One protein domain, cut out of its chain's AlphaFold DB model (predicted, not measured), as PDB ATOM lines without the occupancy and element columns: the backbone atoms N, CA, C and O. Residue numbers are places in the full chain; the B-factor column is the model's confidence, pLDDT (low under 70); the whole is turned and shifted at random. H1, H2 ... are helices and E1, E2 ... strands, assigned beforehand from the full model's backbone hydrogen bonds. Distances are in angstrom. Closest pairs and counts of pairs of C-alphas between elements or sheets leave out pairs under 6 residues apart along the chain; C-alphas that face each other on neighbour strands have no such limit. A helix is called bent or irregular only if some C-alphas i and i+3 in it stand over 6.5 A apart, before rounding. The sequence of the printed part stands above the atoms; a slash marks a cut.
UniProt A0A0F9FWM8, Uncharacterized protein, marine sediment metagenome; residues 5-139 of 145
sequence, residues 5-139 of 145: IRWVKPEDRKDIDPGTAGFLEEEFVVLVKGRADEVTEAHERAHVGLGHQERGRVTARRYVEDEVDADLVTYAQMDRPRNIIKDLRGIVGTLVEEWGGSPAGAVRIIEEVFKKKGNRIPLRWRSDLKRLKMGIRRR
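This is residues 5 to 139 of the 145 residues of an uncharacterized protein of marine sediment metagenome (UniProt A0A0F9FWM8). A three-stranded sheet at one end has H1 packed over one face; H2 and H3 make the middle, and the helical hairpin H4 and H5 covers their far side, crossing them. The printed part has 135 residues, with named elements in the order E1 E2 E3 H1 H2 H3 H4 H5, mostly helix. The mixed sheet runs E1 E3 E2. The whole is compact, radius of gyration of the C-alphas 14.7 A, spanning 39 by 32 by 26 A.

E1, residues 5 to 8, begins at C-alpha 5 (-15.962, -102.849, -10.465). E2 is residues 22 to 25, E3 28 to 32 and H1 38 to 49, 16.1 A long. H2, residues 60 to 78, measures 27.1 A; H3, 84 to 99, 21.3 A; H4, 103 to 120, 24.6 A. H4 is irregular, C-alphas 116 and 119 being 9.2 A apart, with a kink of 40 degrees near residue 114. H5, residues 123 to 139, 25.2 A, ends at C-alpha 139 (3.010, -69.045, -16.811).

E1 and E3 are parallel (N 6 to O 29, 2.9 A). E3 and E2 form an antiparallel hairpin (N 28 to O 25, 2.8 A). H1 is on the sheet, two layers, helix over strands, at a height of 8.6 A. H1 touches H2 at a steep tilt of 58 degrees, closest C-alphas Ala 46 and Ala 70, 4.9 A. H2 and H3, a helical hairpin, only just touch, with 3 pairs of C-alphas within 8 A. H3 touches H5, closest C-alphas Ile 85 and Asp 128, 5.3 A. Every O i to N i+4 pair is within hydrogen-bond range in H1, H2 and H3; H4 has 12 of 14, H5 12 of 13.

The C-alphas of Asp 12 and Asn 119 are farthest apart, 42.0 A. The printed part has no cut. The link from E1 to E2 is long. Residues 80 to 82 are under pLDDT 70.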
ATOM      1  N   ILE A   5     -17.228-103.490 -10.843       84.44
ATOM      2  CA  ILE A   5     -15.962-102.849 -10.465       84.44
ATOM      3  C   ILE A   5     -14.828-103.851 -10.569       84.44
ATOM      4  O   ILE A   5     -14.939-104.979 -10.084       84.44
ATOM      5  N   ARG A   6     -13.713-103.410 -11.153       88.00
ATOM      6  CA  ARG A   6     -12.463-104.161 -11.205       88.00
ATOM      7  C   ARG A   6     -11.346-103.353 -10.556       88.00
ATOM      8  O   ARG A   6     -10.961-102.307 -11.061       88.00
ATOM      9  N   TRP A   7     -10.785-103.874  -9.471       89.00
ATOM     10  CA  TRP A   7      -9.584-103.304  -8.863       89.00
ATOM     11  C   TRP A   7      -8.330-103.908  -9.488       89.00
ATOM     12  O   TRP A   7      -8.133-105.121  -9.410       89.00
ATOM     13  N   VAL A   8      -7.461-103.070 -10.043       90.31
ATOM     14  CA  VAL A   8      -6.182-103.474 -10.649       90.31
ATOM     15  C   VAL A   8      -5.012-102.890  -9.867       90.31
ATOM     16  O   VAL A   8      -5.145-101.833  -9.246       90.31
ATOM     17  N   LYS A   9      -3.862-103.568  -9.860       86.62
ATOM     18  CA  LYS A   9      -2.628-102.959  -9.356       86.62
ATOM     19  C   LYS A   9      -1.918-102.219 -10.496       86.62
ATOM     20  O   LYS A   9      -1.986-102.692 -11.631       86.62
ATOM     21  N   PRO A  10      -1.239-101.090 -10.229       84.81
ATOM     22  CA  PRO A  10      -0.496-100.365 -11.259       84.81
ATOM     23  C   PRO A  10       0.490-101.233 -12.052       84.81
ATOM     24  O   PRO A  10       0.609-101.085 -13.262       84.81
ATOM     25  N   GLU A  11       1.186-102.153 -11.382       84.56
ATOM     26  CA  GLU A  11       2.182-103.037 -11.995       84.56
ATOM     27  C   GLU A  11       1.593-104.052 -12.989       84.56
ATOM     28  O   GLU A  11       2.310-104.526 -13.872       84.56
ATOM     29  N   ASP A  12       0.291-104.337 -12.892       85.88
ATOM     30  CA  ASP A  12      -0.404-105.310 -13.741       85.88
ATOM     31  C   ASP A  12      -0.865-104.696 -15.079       85.88
ATOM     32  O   ASP A  12      -1.353-105.407 -15.959       85.88
ATOM     33  N   ARG A  13      -0.737-103.372 -15.246       79.38
ATOM     34  CA  ARG A  13      -1.289-102.612 -16.376       79.38
ATOM     35  C   ARG A  13      -0.310-101.538 -16.856       79.38
ATOM     36  O   ARG A  13      -0.329-100.394 -16.407       79.38
ATOM     37  N   LYS A  14       0.558-101.922 -17.796       77.31
ATOM     38  CA  LYS A  14       1.579-101.037 -18.396       77.31
ATOM     39  C   LYS A  14       1.003 -99.974 -19.336       77.31
ATOM     40  O   LYS A  14       1.716 -99.053 -19.713       77.31
ATOM     41  N   ASP A  15      -0.252-100.139 -19.729       80.38
ATOM     42  CA  ASP A  15      -1.035 -99.253 -20.587       80.38
ATOM     43  C   ASP A  15      -1.724 -98.114 -19.816       80.38
ATOM     44  O   ASP A  15      -2.291 -97.219 -20.434       80.38
ATOM     45  N   ILE A  16      -1.684 -98.134 -18.478       74.88
ATOM     46  CA  ILE A  16      -2.301 -97.104 -17.638       74.88
ATOM     47  C   ILE A  16      -1.280 -96.014 -17.308       74.88
ATOM     48  O   ILE A  16      -0.225 -96.286 -16.727       74.88
ATOM     49  N   ASP A  17      -1.645 -94.759 -17.571       77.88
ATOM     50  CA  ASP A  17      -0.822 -93.611 -17.198       77.88
ATOM     51  C   ASP A  17      -0.520 -93.591 -15.680       77.88
ATOM     52  O   ASP A  17      -1.400 -93.863 -14.850       77.88
ATOM     53  N   PRO A  18       0.705 -93.223 -15.251       71.62
ATOM     54  CA  PRO A  18       1.106 -93.244 -13.839       71.62
ATOM     55  C   PRO A  18       0.228 -92.416 -12.882       71.62
ATOM     56  O   PRO A  18       0.285 -92.626 -11.670       71.62
ATOM     57  N   GLY A  19      -0.578 -91.486 -13.401       73.25
ATOM     58  CA  GLY A  19      -1.496 -90.643 -12.629       73.25
ATOM     59  C   GLY A  19      -2.947 -91.129 -12.569       73.25
ATOM     60  O   GLY A  19      -3.722 -90.570 -11.792       73.25
ATOM     61  N   THR A  20      -3.327 -92.143 -13.350       80.88
ATOM     62  CA  THR A  20      -4.724 -92.580 -13.471       80.88
ATOM     63  C   THR A  20      -5.176 -93.320 -12.218       80.88
ATOM     64  O   THR A  20      -4.524 -94.271 -11.770       80.88
ATOM     65  N   ALA A  21      -6.288 -92.859 -11.644       81.50
ATOM     66  CA  ALA A  21      -6.915 -93.446 -10.464       81.50
ATOM     67  C   ALA A  21      -8.072 -94.380 -10.846       81.50
ATOM     68  O   ALA A  21      -8.177 -95.469 -10.288       81.50
ATOM     69  N   GLY A  22      -8.879 -94.001 -11.836       82.88
ATOM     70  CA  GLY A  22      -9.950 -94.819 -12.387       82.88
ATOM     71  C   GLY A  22     -10.239 -94.457 -13.840       82.88
ATOM     72  O   GLY A  22      -9.742 -93.439 -14.326       82.88
ATOM     73  N   PHE A  23     -10.939 -95.346 -14.539       82.50
ATOM     74  CA  PHE A  23     -11.458 -95.124 -15.889       82.50
ATOM     75  C   PHE A  23     -12.535 -96.161 -16.226       82.50
ATOM     76  O   PHE A  23     -12.660 -97.206 -15.574       82.50
ATOM     77  N   LEU A  24     -13.287 -95.883 -17.290       76.50
ATOM     78  CA  LEU A  24     -14.258 -96.802 -17.869       76.50
ATOM     79  C   LEU A  24     -13.596 -97.713 -18.916       76.50
ATOM     80  O   LEU A  24     -12.910 -97.228 -19.812       76.50
ATOM     81  N   GLU A  25     -13.828 -99.023 -18.819       81.00
ATOM     82  CA  GLU A  25     -13.381-100.034 -19.786       81.00
ATOM     83  C   GLU A  25     -14.531-101.012 -20.057       81.00
ATOM     84  O   GLU A  25     -14.876-101.827 -19.199       81.00
ATOM     85  N   GLU A  26     -15.136-100.932 -21.246       76.31
ATOM     86  CA  GLU A  26     -16.297-101.748 -21.635       76.31
ATOM     87  C   GLU A  26     -17.436-101.700 -20.587       76.31
ATOM     88  O   GLU A  26     -18.090-100.673 -20.417       76.31
ATOM     89  N   GLU A  27     -17.686-102.805 -19.872       75.19
ATOM     90  CA  GLU A  27     -18.710-102.928 -18.820       75.19
ATOM     91  C   GLU A  27     -18.170-102.692 -17.395       75.19
ATOM     92  O   GLU A  27     -18.893-102.877 -16.405       75.19
ATOM     93  N   PHE A  28     -16.887-102.343 -17.269       80.44
ATOM     94  CA  PHE A  28     -16.188-102.228 -15.998       80.44
ATOM     95  C   PHE A  28     -15.795-100.789 -15.686       80.44
ATOM     96  O   PHE A  28     -15.187-100.094 -16.494       80.44
ATOM     97  N   VAL A  29     -16.033-100.396 -14.439       83.62
ATOM     98  CA  VAL A  29     -15.270 -99.321 -13.807       83.62
ATOM     99  C   VAL A  29     -13.979 -99.938 -13.284       83.62
ATOM    100  O   VAL A  29     -14.003-100.803 -12.398       83.62
ATOM    101  N   VAL A  30     -12.850 -99.532 -13.859       85.75
ATOM    102  CA  VAL A  30     -11.525-100.005 -13.461       85.75
ATOM    103  C   VAL A  30     -10.934 -99.013 -12.470       85.75
ATOM    104  O   VAL A  30     -10.773 -97.840 -12.785       85.75
ATOM    105  N   LEU A  31     -10.602 -99.483 -11.267       89.06
ATOM    106  CA  LEU A  31     -10.016 -98.679 -10.192       89.06
ATOM    107  C   LEU A  31      -8.604 -99.163  -9.877       89.06
ATOM    108  O   LEU A  31      -8.357-100.361  -9.713       89.06
ATOM    109  N   VAL A  32      -7.667 -98.230  -9.759       89.00
ATOM    110  CA  VAL A  32      -6.257 -98.539  -9.521       89.00
ATOM    111  C   VAL A  32      -5.965 -98.517  -8.020       89.00
ATOM    112  O   VAL A  32      -6.081 -97.485  -7.353       89.00
ATOM    113  N   LYS A  33      -5.554 -99.665  -7.467       85.19
ATOM    114  CA  LYS A  33      -5.227 -99.812  -6.039       85.19
ATOM    115  C   LYS A  33      -4.123 -98.838  -5.625       85.19
ATOM    116  O   LYS A  33      -3.113 -98.699  -6.310       85.19
ATOM    117  N   GLY A  34      -4.321 -98.178  -4.484       85.06
ATOM    118  CA  GLY A  34      -3.394 -97.169  -3.959       85.06
ATOM    119  C   GLY A  34      -3.471 -95.806  -4.661       85.06
ATOM    120  O   GLY A  34      -2.735 -94.901  -4.275       85.06
ATOM    121  N   ARG A  35      -4.348 -95.644  -5.663       85.56
ATOM    122  CA  ARG A  35      -4.597 -94.368  -6.356       85.56
ATOM    123  C   ARG A  35      -6.064 -93.944  -6.315       85.56
ATOM    124  O   ARG A  35      -6.324 -92.758  -6.146       85.56
ATOM    125  N   ALA A  36      -6.990 -94.892  -6.460       86.31
ATOM    126  CA  ALA A  36      -8.421 -94.666  -6.293       86.31
ATOM    127  C   ALA A  36      -8.847 -94.726  -4.823       86.31
ATOM    128  O   ALA A  36      -8.367 -95.559  -4.050       86.31
ATOM    129  N   ASP A  37      -9.802 -93.868  -4.486       88.06
ATOM    130  CA  ASP A  37     -10.557 -93.850  -3.237       88.06
ATOM    131  C   ASP A  37     -12.071 -93.967  -3.512       88.06
ATOM    132  O   ASP A  37     -12.503 -94.104  -4.658       88.06
ATOM    133  N   GLU A  38     -12.891 -93.913  -2.461       88.19
ATOM    134  CA  GLU A  38     -14.357 -93.995  -2.574       88.19
ATOM    135  C   GLU A  38     -14.955 -92.868  -3.436       88.19
ATOM    136  O   GLU A  38     -15.968 -93.068  -4.102       88.19
ATOM    137  N   VAL A  39     -14.320 -91.689  -3.450       88.81
ATOM    138  CA  VAL A  39     -14.750 -90.549  -4.277       88.81
ATOM    139  C   VAL A  39     -14.457 -90.822  -5.749       88.81
ATOM    140  O   VAL A  39     -15.294 -90.547  -6.604       88.81
ATOM    141  N   THR A  40     -13.299 -91.415  -6.039       89.00
ATOM    142  CA  THR A  40     -12.934 -91.874  -7.382       89.00
ATOM    143  C   THR A  40     -13.933 -92.916  -7.879       89.00
ATOM    144  O   THR A  40     -14.443 -92.796  -8.985       89.00
ATOM    145  N   GLU A  41     -14.275 -93.909  -7.052       88.88
ATOM    146  CA  GLU A  41     -15.282 -94.912  -7.409       88.88
ATOM    147  C   GLU A  41     -16.633 -94.268  -7.756       88.88
ATOM    148  O   GLU A  41     -17.243 -94.615  -8.770       88.88
ATOM    149  N   ALA A  42     -17.106 -93.338  -6.925       89.56
ATOM    150  CA  ALA A  42     -18.371 -92.649  -7.155       89.56
ATOM    151  C   ALA A  42     -18.358 -91.820  -8.451       89.56
ATOM    152  O   ALA A  42     -19.343 -91.851  -9.191       89.56
ATOM    153  N   HIS A  43     -17.233 -91.171  -8.772       91.06
ATOM    154  CA  HIS A  43     -17.034 -90.449 -10.033       91.06
ATOM    155  C   HIS A  43     -17.153 -91.354 -11.252       91.06
ATOM    156  O   HIS A  43     -17.962 -91.099 -12.144       91.06
ATOM    157  N   GLU A  44     -16.422 -92.465 -11.264       89.38
ATOM    158  CA  GLU A  44     -16.480 -93.411 -12.379       89.38
ATOM    159  C   GLU A  44     -17.875 -94.045 -12.513       89.38
ATOM    160  O   GLU A  44     -18.403 -94.215 -13.614       89.38
ATOM    161  N   ARG A  45     -18.550 -94.334 -11.390       88.19
ATOM    162  CA  ARG A  45     -19.956 -94.774 -11.404       88.19
ATOM    163  C   ARG A  45     -20.889 -93.704 -11.969       88.19
ATOM    164  O   ARG A  45     -21.852 -94.060 -12.652       88.19
ATOM    165  N   ALA A  46     -20.631 -92.425 -11.701       90.25
ATOM    166  CA  ALA A  46     -21.421 -91.325 -12.235       90.25
ATOM    167  C   ALA A  46     -21.301 -91.233 -13.762       90.25
ATOM    168  O   ALA A  46     -22.328 -91.082 -14.423       90.25
ATOM    169  N   HIS A  47     -20.105 -91.431 -14.334       90.56
ATOM    170  CA  HIS A  47     -19.939 -91.532 -15.791       90.56
ATOM    171  C   HIS A  47     -20.842 -92.611 -16.396       90.56
ATOM    172  O   HIS A  47     -21.551 -92.355 -17.372       90.56
ATOM    173  N   VAL A  48     -20.889 -93.796 -15.782       88.00
ATOM    174  CA  VAL A  48     -21.735 -94.891 -16.273       88.00
ATOM    175  C   VAL A  48     -23.222 -94.599 -16.088       88.00
ATOM    176  O   VAL A  48     -24.018 -94.842 -16.994       88.00
ATOM    177  N   GLY A  49     -23.613 -94.052 -14.935       87.12
ATOM    178  CA  GLY A  49     -25.002 -93.682 -14.655       87.12
ATOM    179  C   GLY A  49     -25.549 -92.618 -15.609       87.12
ATOM    180  O   GLY A  49     -26.742 -92.619 -15.905       87.12
ATOM    181  N   LEU A  50     -24.679 -91.742 -16.116       89.62
ATOM    182  CA  LEU A  50     -25.015 -90.689 -17.075       89.62
ATOM    183  C   LEU A  50     -24.858 -91.123 -18.543       89.62
ATOM    184  O   LEU A  50     -25.208 -90.359 -19.444       89.62
ATOM    185  N   GLY A  51     -24.359 -92.337 -18.801       88.06
ATOM    186  CA  GLY A  51     -24.128 -92.844 -20.154       88.06
ATOM    187  C   GLY A  51     -23.040 -92.076 -20.909       88.06
ATOM    188  O   GLY A  51     -23.149 -91.900 -22.124       88.06
ATOM    189  N   HIS A  52     -22.023 -91.576 -20.200       89.56
ATOM    190  CA  HIS A  52     -20.893 -90.882 -20.815       89.56
ATOM    191  C   HIS A  52     -20.088 -91.837 -21.702       89.56
ATOM    192  O   HIS A  52     -19.936 -93.022 -21.402       89.56
ATOM    193  N   GLN A  53     -19.591 -91.311 -22.818       78.62
ATOM    194  CA  GLN A  53     -18.795 -92.071 -23.779       78.62
ATOM    195  C   GLN A  53     -17.301 -91.919 -23.481       78.62
ATOM    196  O   GLN A  53     -16.874 -90.972 -22.827       78.62
ATOM    197  N   GLU A  54     -16.495 -92.843 -24.003       75.19
ATOM    198  CA  GLU A  54     -15.033 -92.748 -23.948       75.19
ATOM    199  C   GLU A  54     -14.529 -91.442 -24.586       75.19
ATOM    200  O   GLU A  54     -15.003 -91.032 -25.652       75.19
ATOM    201  N   ARG A  55     -13.507 -90.827 -23.971       72.44
ATOM    202  CA  ARG A  55     -12.925 -89.533 -24.381       72.44
ATOM    203  C   ARG A  55     -12.589 -89.433 -25.878       72.44
ATOM    204  O   ARG A  55     -12.906 -88.430 -26.509       72.44
ATOM    205  N   GLY A  56     -12.065 -90.506 -26.481       71.69
ATOM    206  CA  GLY A  56     -11.682 -90.551 -27.900       71.69
ATOM    207  C   GLY A  56     -12.849 -90.540 -28.898       71.69
ATOM    208  O   GLY A  56     -12.621 -90.501 -30.105       71.69
ATOM    209  N   ARG A  57     -14.099 -90.584 -28.421       77.88
ATOM    210  CA  ARG A  57     -15.313 -90.566 -29.256       77.88
ATOM    211  C   ARG A  57     -16.099 -89.263 -29.147       77.88
ATOM    212  O   ARG A  57     -17.134 -89.124 -29.798       77.88
ATOM    213  N   VAL A  58     -15.633 -88.314 -28.337       87.81
ATOM    214  CA  VAL A  58     -16.350 -87.069 -28.051       87.81
ATOM    215  C   VAL A  58     -15.522 -85.838 -28.415       87.81
ATOM    216  O   VAL A  58     -14.312 -85.887 -28.623       87.81
ATOM    217  N   THR A  59     -16.189 -84.690 -28.521       93.31
ATOM    218  CA  THR A  59     -15.495 -83.405 -28.687       93.31
ATOM    219  C   THR A  59     -14.891 -82.947 -27.359       93.31
ATOM    220  O   THR A  59     -15.436 -83.255 -26.301       93.31
ATOM    221  N   ALA A  60     -13.845 -82.114 -27.399       92.19
ATOM    222  CA  ALA A  60     -13.250 -81.483 -26.213       92.19
ATOM    223  C   ALA A  60     -14.294 -80.857 -25.271       92.19
ATOM    224  O   ALA A  60     -14.250 -81.030 -24.058       92.19
ATOM    225  N   ARG A  61     -15.280 -80.143 -25.832       95.00
ATOM    226  CA  ARG A  61     -16.364 -79.540 -25.047       95.00
ATOM    227  C   ARG A  61     -17.214 -80.599 -24.357       95.00
ATOM    228  O   ARG A  61     -17.554 -80.427 -23.193       95.00
ATOM    229  N   ARG A  62     -17.572 -81.660 -25.084       95.38
ATOM    230  CA  ARG A  62     -18.402 -82.736 -24.549       95.38
ATOM    231  C   ARG A  62     -17.674 -83.498 -23.444       95.38
ATOM    232  O   ARG A  62     -18.280 -83.724 -22.410       95.38
ATOM    233  N   TYR A  63     -16.382 -83.770 -23.619       94.62
ATOM    234  CA  TYR A  63     -15.529 -84.335 -22.573       94.62
ATOM    235  C   TYR A  63     -15.589 -83.507 -21.277       94.62
ATOM    236  O   TYR A  63     -15.879 -84.043 -20.215       94.62
ATOM    237  N   VAL A  64     -15.426 -82.180 -21.363       95.50
ATOM    238  CA  VAL A  64     -15.537 -81.307 -20.179       95.50
ATOM    239  C   VAL A  64     -16.945 -81.313 -19.578       95.50
ATOM    240  O   VAL A  64     -17.084 -81.259 -18.359       95.50
ATOM    241  N   GLU A  65     -17.996 -81.338 -20.403       96.19
ATOM    242  CA  GLU A  65     -19.372 -81.461 -19.903       96.19
ATOM    243  C   GLU A  65     -19.566 -82.771 -19.125       96.19
ATOM    244  O   GLU A  65     -20.128 -82.723 -18.031       96.19
ATOM    245  N   ASP A  66     -19.053 -83.881 -19.656       94.88
ATOM    246  CA  ASP A  66     -19.153 -85.212 -19.060       94.88
ATOM    247  C   ASP A  66     -18.378 -85.293 -17.726       94.88
ATOM    248  O   ASP A  66     -18.942 -85.717 -16.718       94.88
ATOM    249  N   GLU A  67     -17.131 -84.813 -17.664       93.56
ATOM    250  CA  GLU A  67     -16.347 -84.772 -16.413       93.56
ATOM    251  C   GLU A  67     -17.031 -83.920 -15.334       93.56
ATOM    252  O   GLU A  67     -17.192 -84.344 -14.189       93.56
ATOM    253  N   VAL A  68     -17.510 -82.726 -15.704       94.62
ATOM    254  CA  VAL A  68     -18.182 -81.827 -14.756       94.62
ATOM    255  C   VAL A  68     -19.511 -82.413 -14.278       94.62
ATOM    256  O   VAL A  68     -19.865 -82.237 -13.112       94.62
ATOM    257  N   ASP A  69     -20.273 -83.088 -15.141       94.44
ATOM    258  CA  ASP A  69     -21.515 -83.742 -14.726       94.44
ATOM    259  C   ASP A  69     -21.259 -84.927 -13.789       94.44
ATOM    260  O   ASP A  69     -21.978 -85.064 -12.794       94.44
ATOM    261  N   ALA A  70     -20.226 -85.732 -14.046       92.88
ATOM    262  CA  ALA A  70     -19.833 -86.828 -13.165       92.88
ATOM    263  C   ALA A  70     -19.374 -86.321 -11.785       92.88
ATOM    264  O   ALA A  70     -19.857 -86.809 -10.756       92.88
ATOM    265  N   ASP A  71     -18.556 -85.265 -11.744       92.69
ATOM    266  CA  ASP A  71     -18.136 -84.632 -10.491       92.69
ATOM    267  C   ASP A  71     -19.341 -84.045  -9.726       92.69
ATOM    268  O   ASP A  71     -19.417 -84.151  -8.500       92.69
ATOM    269  N   LEU A  72     -20.312 -83.429 -10.417       92.81
ATOM    270  CA  LEU A  72     -21.517 -82.871  -9.784       92.81
ATOM    271  C   LEU A  72     -22.413 -83.952  -9.172       92.81
ATOM    272  O   LEU A  72     -22.940 -83.754  -8.076       92.81
ATOM    273  N   VAL A  73     -22.604 -85.076  -9.868       92.62
ATOM    274  CA  VAL A  73     -23.358 -86.221  -9.335       92.62
ATOM    275  C   VAL A  73     -22.647 -86.794  -8.113       92.62
ATOM    276  O   VAL A  73     -23.282 -86.997  -7.080       92.62
ATOM    277  N   THR A  74     -21.331 -86.969  -8.197       91.94
ATOM    278  CA  THR A  74     -20.503 -87.458  -7.087       91.94
ATOM    279  C   THR A  74     -20.599 -86.543  -5.871       91.94
ATOM    280  O   THR A  74     -20.840 -87.004  -4.755       91.94
ATOM    281  N   TYR A  75     -20.494 -85.230  -6.088       90.31
ATOM    282  CA  TYR A  75     -20.636 -84.231  -5.035       90.31
ATOM    283  C   TYR A  75     -22.011 -84.305  -4.360       90.31
ATOM    284  O   TYR A  75     -22.091 -84.313  -3.135       90.31
ATOM    285  N   ALA A  76     -23.086 -84.407  -5.147       89.69
ATOM    286  CA  ALA A  76     -24.447 -84.508  -4.623       89.69
ATOM    287  C   ALA A  76     -24.693 -85.801  -3.826       89.69
ATOM    288  O   ALA A  76     -25.493 -85.794  -2.894       89.69
ATOM    289  N   GLN A  77     -24.025 -86.901  -4.185       89.19
ATOM    290  CA  GLN A  77     -24.175 -88.193  -3.511       89.19
ATOM    291  C   GLN A  77     -23.353 -88.299  -2.226       89.19
ATOM    292  O   GLN A  77     -23.809 -88.901  -1.257       89.19
ATOM    293  N   MET A  78     -22.136 -87.754  -2.221       86.75
ATOM    294  CA  MET A  78     -21.186 -87.978  -1.130       86.75
ATOM    295  C   MET A  78     -21.078 -86.816  -0.145       86.75
ATOM    296  O   MET A  78     -20.497 -87.001   0.921       86.75
ATOM    297  N   ASP A  79     -21.549 -85.619  -0.516       81.81
ATOM    298  CA  ASP A  79     -21.343 -84.361   0.226       81.81
ATOM    299  C   ASP A  79     -19.862 -84.101   0.588       81.81
ATOM    300  O   ASP A  79     -19.510 -83.388   1.528       81.81
ATOM    301  N   ARG A  80     -18.943 -84.708  -0.176       68.56
ATOM    302  CA  ARG A  80     -17.495 -84.578  -0.006       68.56
ATOM    303  C   ARG A  80     -16.920 -83.866  -1.226       68.56
ATOM    304  O   ARG A  80     -17.025 -84.380  -2.339       68.56
ATOM    305  N   PRO A  81     -16.297 -82.688  -1.057       61.44
ATOM    306  CA  PRO A  81     -15.681 -81.997  -2.175       61.44
ATOM    307  C   PRO A  81     -14.431 -82.756  -2.621       61.44
ATOM    308  O   PRO A  81     -13.440 -82.817  -1.889       61.44
ATOM    309  N   ARG A  82     -14.447 -83.264  -3.856       69.94
ATOM    310  CA  ARG A  82     -13.226 -83.661  -4.560       69.94
ATOM    311  C   ARG A  82     -12.282 -82.457  -4.647       69.94
ATOM    312  O   ARG A  82     -12.718 -81.298  -4.619       69.94
ATOM    313  N   ASN A  83     -10.976 -82.703  -4.716       76.38
ATOM    314  CA  ASN A  83      -9.995 -81.640  -4.917       76.38
ATOM    315  C   ASN A  83     -10.069 -81.118  -6.361       76.38
ATOM    316  O   ASN A  83      -9.175 -81.363  -7.167       76.38
ATOM    317  N   ILE A  84     -11.120 -80.354  -6.655       84.69
ATOM    318  CA  ILE A  84     -11.507 -80.004  -8.020       84.69
ATOM    319  C   ILE A  84     -10.417 -79.219  -8.749       84.69
ATOM    320  O   ILE A  84     -10.282 -79.338  -9.953       84.69
ATOM    321  N   ILE A  85      -9.566 -78.445  -8.060       87.75
ATOM    322  CA  ILE A  85      -8.453 -77.761  -8.740       87.75
ATOM    323  C   ILE A  85      -7.433 -78.753  -9.316       87.75
ATOM    324  O   ILE A  85      -6.797 -78.446 -10.325       87.75
ATOM    325  N   LYS A  86      -7.256 -79.928  -8.699       85.75
ATOM    326  CA  LYS A  86      -6.437 -81.008  -9.258       85.75
ATOM    327  C   LYS A  86      -7.117 -81.590 -10.497       85.75
ATOM    328  O   LYS A  86      -6.448 -81.727 -11.513       85.75
ATOM    329  N   ASP A  87      -8.421 -81.840 -10.434       87.38
ATOM    330  CA  ASP A  87      -9.175 -82.416 -11.554       87.38
ATOM    331  C   ASP A  87      -9.252 -81.446 -12.736       87.38
ATOM    332  O   ASP A  87      -8.917 -81.813 -13.853       87.38
ATOM    333  N   LEU A  88      -9.518 -80.159 -12.491       91.50
ATOM    334  CA  LEU A  88      -9.481 -79.117 -13.521       91.50
ATOM    335  C   LEU A  88      -8.101 -79.005 -14.189       91.50
ATOM    336  O   LEU A  88      -8.022 -78.720 -15.381       91.50
ATOM    337  N   ARG A  89      -7.001 -79.218 -13.449       91.75
ATOM    338  CA  ARG A  89      -5.655 -79.293 -14.049       91.75
ATOM    339  C   ARG A  89      -5.488 -80.543 -14.904       91.75
ATOM    340  O   ARG A  89      -4.866 -80.438 -15.954       91.75
ATOM    341  N   GLY A  90      -6.030 -81.676 -14.457       89.62
ATOM    342  CA  GLY A  90      -6.091 -82.914 -15.233       89.62
ATOM    343  C   GLY A  90      -6.826 -82.697 -16.552       89.62
ATOM    344  O   GLY A  90      -6.224 -82.873 -17.600       89.62
ATOM    345  N   ILE A  91      -8.051 -82.164 -16.496       92.00
ATOM    346  CA  ILE A  91      -8.864 -81.811 -17.668       92.00
ATOM    347  C   ILE A  91      -8.088 -80.885 -18.611       92.00
ATOM    348  O   ILE A  91      -8.073 -81.114 -19.814       92.00
ATOM    349  N   VAL A  92      -7.409 -79.849 -18.096       94.06
ATOM    350  CA  VAL A  92      -6.566 -78.981 -18.941       94.06
ATOM    351  C   VAL A  92      -5.444 -79.770 -19.619       94.06
ATOM    352  O   VAL A  92      -5.221 -79.561 -20.808       94.06
ATOM    353  N   GLY A  93      -4.753 -80.652 -18.892       91.44
ATOM    354  CA  GLY A  93      -3.713 -81.519 -19.451       91.44
ATOM    355  C   GLY A  93      -4.254 -82.389 -20.582       91.44
ATOM    356  O   GLY A  93      -3.771 -82.289 -21.704       91.44
ATOM    357  N   THR A  94      -5.335 -83.127 -20.320       90.44
ATOM    358  CA  THR A  94      -6.003 -83.987 -21.306       90.44
ATOM    359  C   THR A  94      -6.457 -83.196 -22.535       90.44
ATOM    360  O   THR A  94      -6.234 -83.618 -23.664       90.44
ATOM    361  N   LEU A  95      -7.035 -82.004 -22.347       92.25
ATOM    362  CA  LEU A  95      -7.453 -81.142 -23.455       92.25
ATOM    363  C   LEU A  95      -6.287 -80.672 -24.333       92.25
ATOM    364  O   LEU A  95      -6.431 -80.577 -25.551       92.25
ATOM    365  N   VAL A  96      -5.152 -80.340 -23.718       92.62
ATOM    366  CA  VAL A  96      -3.949 -79.903 -24.437       92.62
ATOM    367  C   VAL A  96      -3.325 -81.072 -25.196       92.62
ATOM    368  O   VAL A  96      -2.985 -80.913 -26.366       92.62
ATOM    369  N   GLU A  97      -3.216 -82.234 -24.554       90.50
ATOM    370  CA  GLU A  97      -2.573 -83.427 -25.112       90.50
ATOM    371  C   GLU A  97      -3.394 -84.070 -26.239       90.50
ATOM    372  O   GLU A  97      -2.842 -84.366 -27.296       90.50
ATOM    373  N   GLU A  98      -4.705 -84.251 -26.057       90.19
ATOM    374  CA  GLU A  98      -5.532 -85.021 -27.000       90.19
ATOM    375  C   GLU A  98      -6.177 -84.170 -28.100       90.19
ATOM    376  O   GLU A  98      -6.366 -84.649 -29.217       90.19
ATOM    377  N   TRP A  99      -6.501 -82.904 -27.819       92.75
ATOM    378  CA  TRP A  99      -7.157 -82.009 -28.786       92.75
ATOM    379  C   TRP A  99      -6.251 -80.880 -29.303       92.75
ATOM    380  O   TRP A  99      -6.720 -80.021 -30.050       92.75
ATOM    381  N   GLY A 100      -4.960 -80.874 -28.952       82.75
ATOM    382  CA  GLY A 100      -3.952 -80.012 -29.585       82.75
ATOM    383  C   GLY A 100      -4.140 -78.506 -29.353       82.75
ATOM    384  O   GLY A 100      -3.940 -77.705 -30.266       82.75
ATOM    385  N   GLY A 101      -4.544 -78.101 -28.145       86.50
ATOM    386  CA  GLY A 101      -4.845 -76.706 -27.792       86.50
ATOM    387  C   GLY A 101      -3.823 -76.025 -26.874       86.50
ATOM    388  O   GLY A 101      -2.840 -76.614 -26.439       86.50
ATOM    389  N   SER A 102      -4.087 -74.760 -26.527       93.75
ATOM    390  CA  SER A 102      -3.354 -74.066 -25.460       93.75
ATOM    391  C   SER A 102      -4.030 -74.251 -24.093       93.75
ATOM    392  O   SER A 102      -5.261 -74.378 -24.034       93.75
ATOM    393  N   PRO A 103      -3.280 -74.179 -22.975       94.25
ATOM    394  CA  PRO A 103      -3.857 -74.189 -21.631       94.25
ATOM    395  C   PRO A 103      -4.934 -73.111 -21.430       94.25
ATOM    396  O   PRO A 103      -5.995 -73.390 -20.869       94.25
ATOM    397  N   ALA A 104      -4.718 -71.892 -21.938       94.44
ATOM    398  CA  ALA A 104      -5.741 -70.845 -21.938       94.44
ATOM    399  C   ALA A 104      -7.007 -71.235 -22.723       94.44
ATOM    400  O   ALA A 104      -8.123 -70.947 -22.286       94.44
ATOM    401  N   GLY A 105      -6.857 -71.906 -23.870       95.19
ATOM    402  CA  GLY A 105      -7.975 -72.445 -24.646       95.19
ATOM    403  C   GLY A 105      -8.790 -73.469 -23.856       95.19
ATOM    404  O   GLY A 105     -10.011 -73.341 -23.784       95.19
ATOM    405  N   ALA A 106      -8.116 -74.413 -23.199       95.75
ATOM    406  CA  ALA A 106      -8.743 -75.416 -22.342       95.75
ATOM    407  C   ALA A 106      -9.532 -74.781 -21.181       95.75
ATOM    408  O   ALA A 106     -10.687 -75.136 -20.940       95.75
ATOM    409  N   VAL A 107      -8.962 -73.768 -20.514       96.50
ATOM    410  CA  VAL A 107      -9.663 -73.018 -19.454       96.50
ATOM    411  C   VAL A 107     -10.930 -72.342 -19.971       96.50
ATOM    412  O   VAL A 107     -11.938 -72.360 -19.268       96.50
ATOM    413  N   ARG A 108     -10.925 -71.780 -21.188       96.56
ATOM    414  CA  ARG A 108     -12.134 -71.163 -21.767       96.56
ATOM    415  C   ARG A 108     -13.265 -72.173 -21.948       96.56
ATOM    416  O   ARG A 108     -14.405 -71.857 -21.620       96.56
ATOM    417  N   ILE A 109     -12.957 -73.390 -22.401       97.06
ATOM    418  CA  ILE A 109     -13.956 -74.461 -22.538       97.06
ATOM    419  C   ILE A 109     -14.576 -74.776 -21.167       97.06
ATOM    420  O   ILE A 109     -15.801 -74.820 -21.036       97.06
ATOM    421  N   ILE A 110     -13.747 -74.909 -20.126       96.56
ATOM    422  CA  ILE A 110     -14.208 -75.131 -18.746       96.56
ATOM    423  C   ILE A 110     -15.082 -73.967 -18.254       96.56
ATOM    424  O   ILE A 110     -16.149 -74.201 -17.685       96.56
ATOM    425  N   GLU A 111     -14.677 -72.714 -18.491       97.12
ATOM    426  CA  GLU A 111     -15.460 -71.525 -18.122       97.12
ATOM    427  C   GLU A 111     -16.846 -71.521 -18.781       97.12
ATOM    428  O   GLU A 111     -17.844 -71.225 -18.116       97.12
ATOM    429  N   GLU A 112     -16.932 -71.875 -20.063       97.50
ATOM    430  CA  GLU A 112     -18.204 -71.965 -20.779       97.50
ATOM    431  C   GLU A 112     -19.121 -73.046 -20.200       97.50
ATOM    432  O   GLU A 112     -20.319 -72.801 -20.013       97.50
ATOM    433  N   VAL A 113     -18.571 -74.220 -19.877       96.75
ATOM    434  CA  VAL A 113     -19.325 -75.303 -19.231       96.75
ATOM    435  C   VAL A 113     -19.812 -74.857 -17.853       96.75
ATOM    436  O   VAL A 113     -21.012 -74.916 -17.579       96.75
ATOM    437  N   PHE A 114     -18.931 -74.306 -17.013       95.94
ATOM    438  CA  PHE A 114     -19.289 -73.788 -15.687       95.94
ATOM    439  C   PHE A 114     -20.391 -72.722 -15.762       95.94
ATOM    440  O   PHE A 114     -21.320 -72.723 -14.949       95.94
ATOM    441  N   LYS A 115     -20.323 -71.821 -16.750       96.00
ATOM    442  CA  LYS A 115     -21.345 -70.793 -16.978       96.00
ATOM    443  C   LYS A 115     -22.699 -71.416 -17.323       96.00
ATOM    444  O   LYS A 115     -23.699 -71.024 -16.727       96.00
ATOM    445  N   LYS A 116     -22.731 -72.403 -18.226       96.50
ATOM    446  CA  LYS A 116     -23.957 -73.115 -18.638       96.50
ATOM    447  C   LYS A 116     -24.597 -73.895 -17.484       96.50
ATOM    448  O   LYS A 116     -25.818 -73.950 -17.395       96.50
ATOM    449  N   LYS A 117     -23.793 -74.465 -16.579       92.69
ATOM    450  CA  LYS A 117     -24.284 -75.185 -15.387       92.69
ATOM    451  C   LYS A 117     -24.841 -74.251 -14.301       92.69
ATOM    452  O   LYS A 117     -25.615 -74.697 -13.454       92.69
ATOM    453  N   GLY A 118     -24.490 -72.962 -14.328       93.19
ATOM    454  CA  GLY A 118     -25.079 -71.946 -13.455       93.19
ATOM    455  C   GLY A 118     -24.977 -72.312 -11.972       93.19
ATOM    456  O   GLY A 118     -23.930 -72.756 -11.496       93.19
ATOM    457  N   ASN A 119     -26.069 -72.144 -11.229       91.50
ATOM    458  CA  ASN A 119     -26.100 -72.332  -9.773       91.50
ATOM    459  C   ASN A 119     -25.845 -73.776  -9.310       91.50
ATOM    460  O   ASN A 119     -25.659 -73.991  -8.117       91.50
ATOM    461  N   ARG A 120     -25.781 -74.753 -10.226       91.06
ATOM    462  CA  ARG A 120     -25.391 -76.132  -9.896       91.06
ATOM    463  C   ARG A 120     -23.915 -76.250  -9.511       91.06
ATOM    464  O   ARG A 120     -23.569 -77.164  -8.780       91.06
ATOM    465  N   ILE A 121     -23.053 -75.348  -9.991       91.81
ATOM    466  CA  ILE A 121     -21.623 -75.357  -9.653       91.81
ATOM    467  C   ILE A 121     -21.409 -74.788  -8.242       91.81
ATOM    468  O   ILE A 121     -21.697 -73.598  -8.037       91.81
ATOM    469  N   PRO A 122     -20.819 -75.558  -7.305       90.69
ATOM    470  CA  PRO A 122     -20.488 -75.068  -5.970       90.69
ATOM    471  C   PRO A 122     -19.600 -73.817  -6.004       90.69
ATOM    472  O   PRO A 122     -18.661 -73.713  -6.798       90.69
ATOM    473  N   LEU A 123     -19.840 -72.865  -5.092       90.31
ATOM    474  CA  LEU A 123     -19.070 -71.610  -5.024       90.31
ATOM    475  C   LEU A 123     -17.560 -71.851  -4.893       90.31
ATOM    476  O   LEU A 123     -16.758 -71.147  -5.509       90.31
ATOM    477  N   ARG A 124     -17.164 -72.881  -4.138       88.75
ATOM    478  CA  ARG A 124     -15.758 -73.263  -3.977       88.75
ATOM    479  C   ARG A 124     -15.104 -73.636  -5.313       88.75
ATOM    480  O   ARG A 124     -13.987 -73.202  -5.564       88.75
ATOM    481  N   TRP A 125     -15.816 -74.327  -6.201       92.44
ATOM    482  CA  TRP A 125     -15.282 -74.721  -7.507       92.44
ATOM    483  C   TRP A 125     -15.067 -73.520  -8.428       92.44
ATOM    484  O   TRP A 125     -14.104 -73.475  -9.187       92.44
ATOM    485  N   ARG A 126     -15.915 -72.489  -8.323       91.88
ATOM    486  CA  ARG A 126     -15.713 -71.220  -9.043       91.88
ATOM    487  C   ARG A 126     -14.420 -70.538  -8.597       91.88
ATOM    488  O   ARG A 126     -13.662 -70.030  -9.424       91.88
ATOM    489  N   SER A 127     -14.152 -70.561  -7.293       92.81
ATOM    490  CA  SER A 127     -12.896 -70.073  -6.718       92.81
ATOM    491  C   SER A 127     -11.693 -70.896  -7.195       92.81
ATOM    492  O   SER A 127     -10.653 -70.323  -7.514       92.81
ATOM    493  N   ASP A 128     -11.830 -72.218  -7.307       93.06
ATOM    494  CA  ASP A 128     -10.807 -73.111  -7.867       93.06
ATOM    495  C   ASP A 128     -10.499 -72.823  -9.338       93.06
ATOM    496  O   ASP A 128      -9.329 -72.666  -9.695       93.06
ATOM    497  N   LEU A 129     -11.526 -72.634 -10.168       94.06
ATOM    498  CA  LEU A 129     -11.363 -72.235 -11.564       94.06
ATOM    499  C   LEU A 129     -10.661 -70.875 -11.689       94.06
ATOM    500  O   LEU A 129      -9.734 -70.721 -12.485       94.06
ATOM    501  N   LYS A 130     -11.021 -69.893 -10.849       93.81
ATOM    502  CA  LYS A 130     -10.329 -68.593 -10.804       93.81
ATOM    503  C   LYS A 130      -8.846 -68.758 -10.459       93.81
ATOM    504  O   LYS A 130      -7.995 -68.132 -11.093       93.81
ATOM    505  N   ARG A 131      -8.517 -69.602  -9.472       93.56
ATOM    506  CA  ARG A 131      -7.127 -69.911  -9.095       93.56
ATOM    507  C   ARG A 131      -6.363 -70.574 -10.239       93.56
ATOM    508  O   ARG A 131      -5.233 -70.168 -10.510       93.56
ATOM    509  N   LEU A 132      -6.977 -71.539 -10.923       93.38
ATOM    510  CA  LEU A 132      -6.396 -72.196 -12.092       93.38
ATOM    511  C   LEU A 132      -6.087 -71.186 -13.204       93.38
ATOM    512  O   LEU A 132      -4.948 -71.116 -13.663       93.38
ATOM    513  N   LYS A 133      -7.064 -70.347 -13.564       94.00
ATOM    514  CA  LYS A 133      -6.920 -69.298 -14.581       94.00
ATOM    515  C   LYS A 133      -5.765 -68.346 -14.281       94.00
ATOM    516  O   LYS A 133      -4.945 -68.075 -15.154       94.00
ATOM    517  N   MET A 134      -5.669 -67.855 -13.042       93.12
ATOM    518  CA  MET A 134      -4.557 -66.988 -12.631       93.12
ATOM    519  C   MET A 134      -3.206 -67.710 -12.713       93.12
ATOM    520  O   MET A 134      -2.213 -67.105 -13.109       93.12
ATOM    521  N   GLY A 135      -3.165 -68.995 -12.349       89.94
ATOM    522  CA  GLY A 135      -1.957 -69.813 -12.427       89.94
ATOM    523  C   GLY A 135      -1.466 -70.033 -13.859       89.94
ATOM    524  O   GLY A 135      -0.264 -69.957 -14.092       89.94
ATOM    525  N   ILE A 136      -2.380 -70.259 -14.807       88.88
ATOM    526  CA  ILE A 136      -2.052 -70.405 -16.233       88.88
ATOM    527  C   ILE A 136      -1.572 -69.074 -16.813       88.88
ATOM    528  O   ILE A 136      -0.488 -69.025 -17.384       88.88
ATOM    529  N   ARG A 137      -2.291 -67.974 -16.555       86.56
ATOM    530  CA  ARG A 137      -1.897 -66.639 -17.028       86.56
ATOM    531  C   ARG A 137      -0.475 -66.256 -16.598       86.56
ATOM    532  O   ARG A 137       0.302 -65.794 -17.419       86.56
ATOM    533  N   ARG A 138      -0.099 -66.508 -15.338       82.62
ATOM    534  CA  ARG A 138       1.261 -66.226 -14.829       82.62
ATOM    535  C   ARG A 138       2.370 -67.043 -15.499       82.62
ATOM    536  O   ARG A 138       3.530 -66.668 -15.389       82.62
ATOM    537  N   ARG A 139       2.045 -68.196 -16.091       72.88
ATOM    538  CA  ARG A 139       3.010 -69.045 -16.811       72.88
ATOM    539  C   ARG A 139       3.147 -68.646 -18.277       72.88
ATOM    540  O   ARG A 139       4.209 -68.859 -18.843       72.88
TER     541      ARG A 139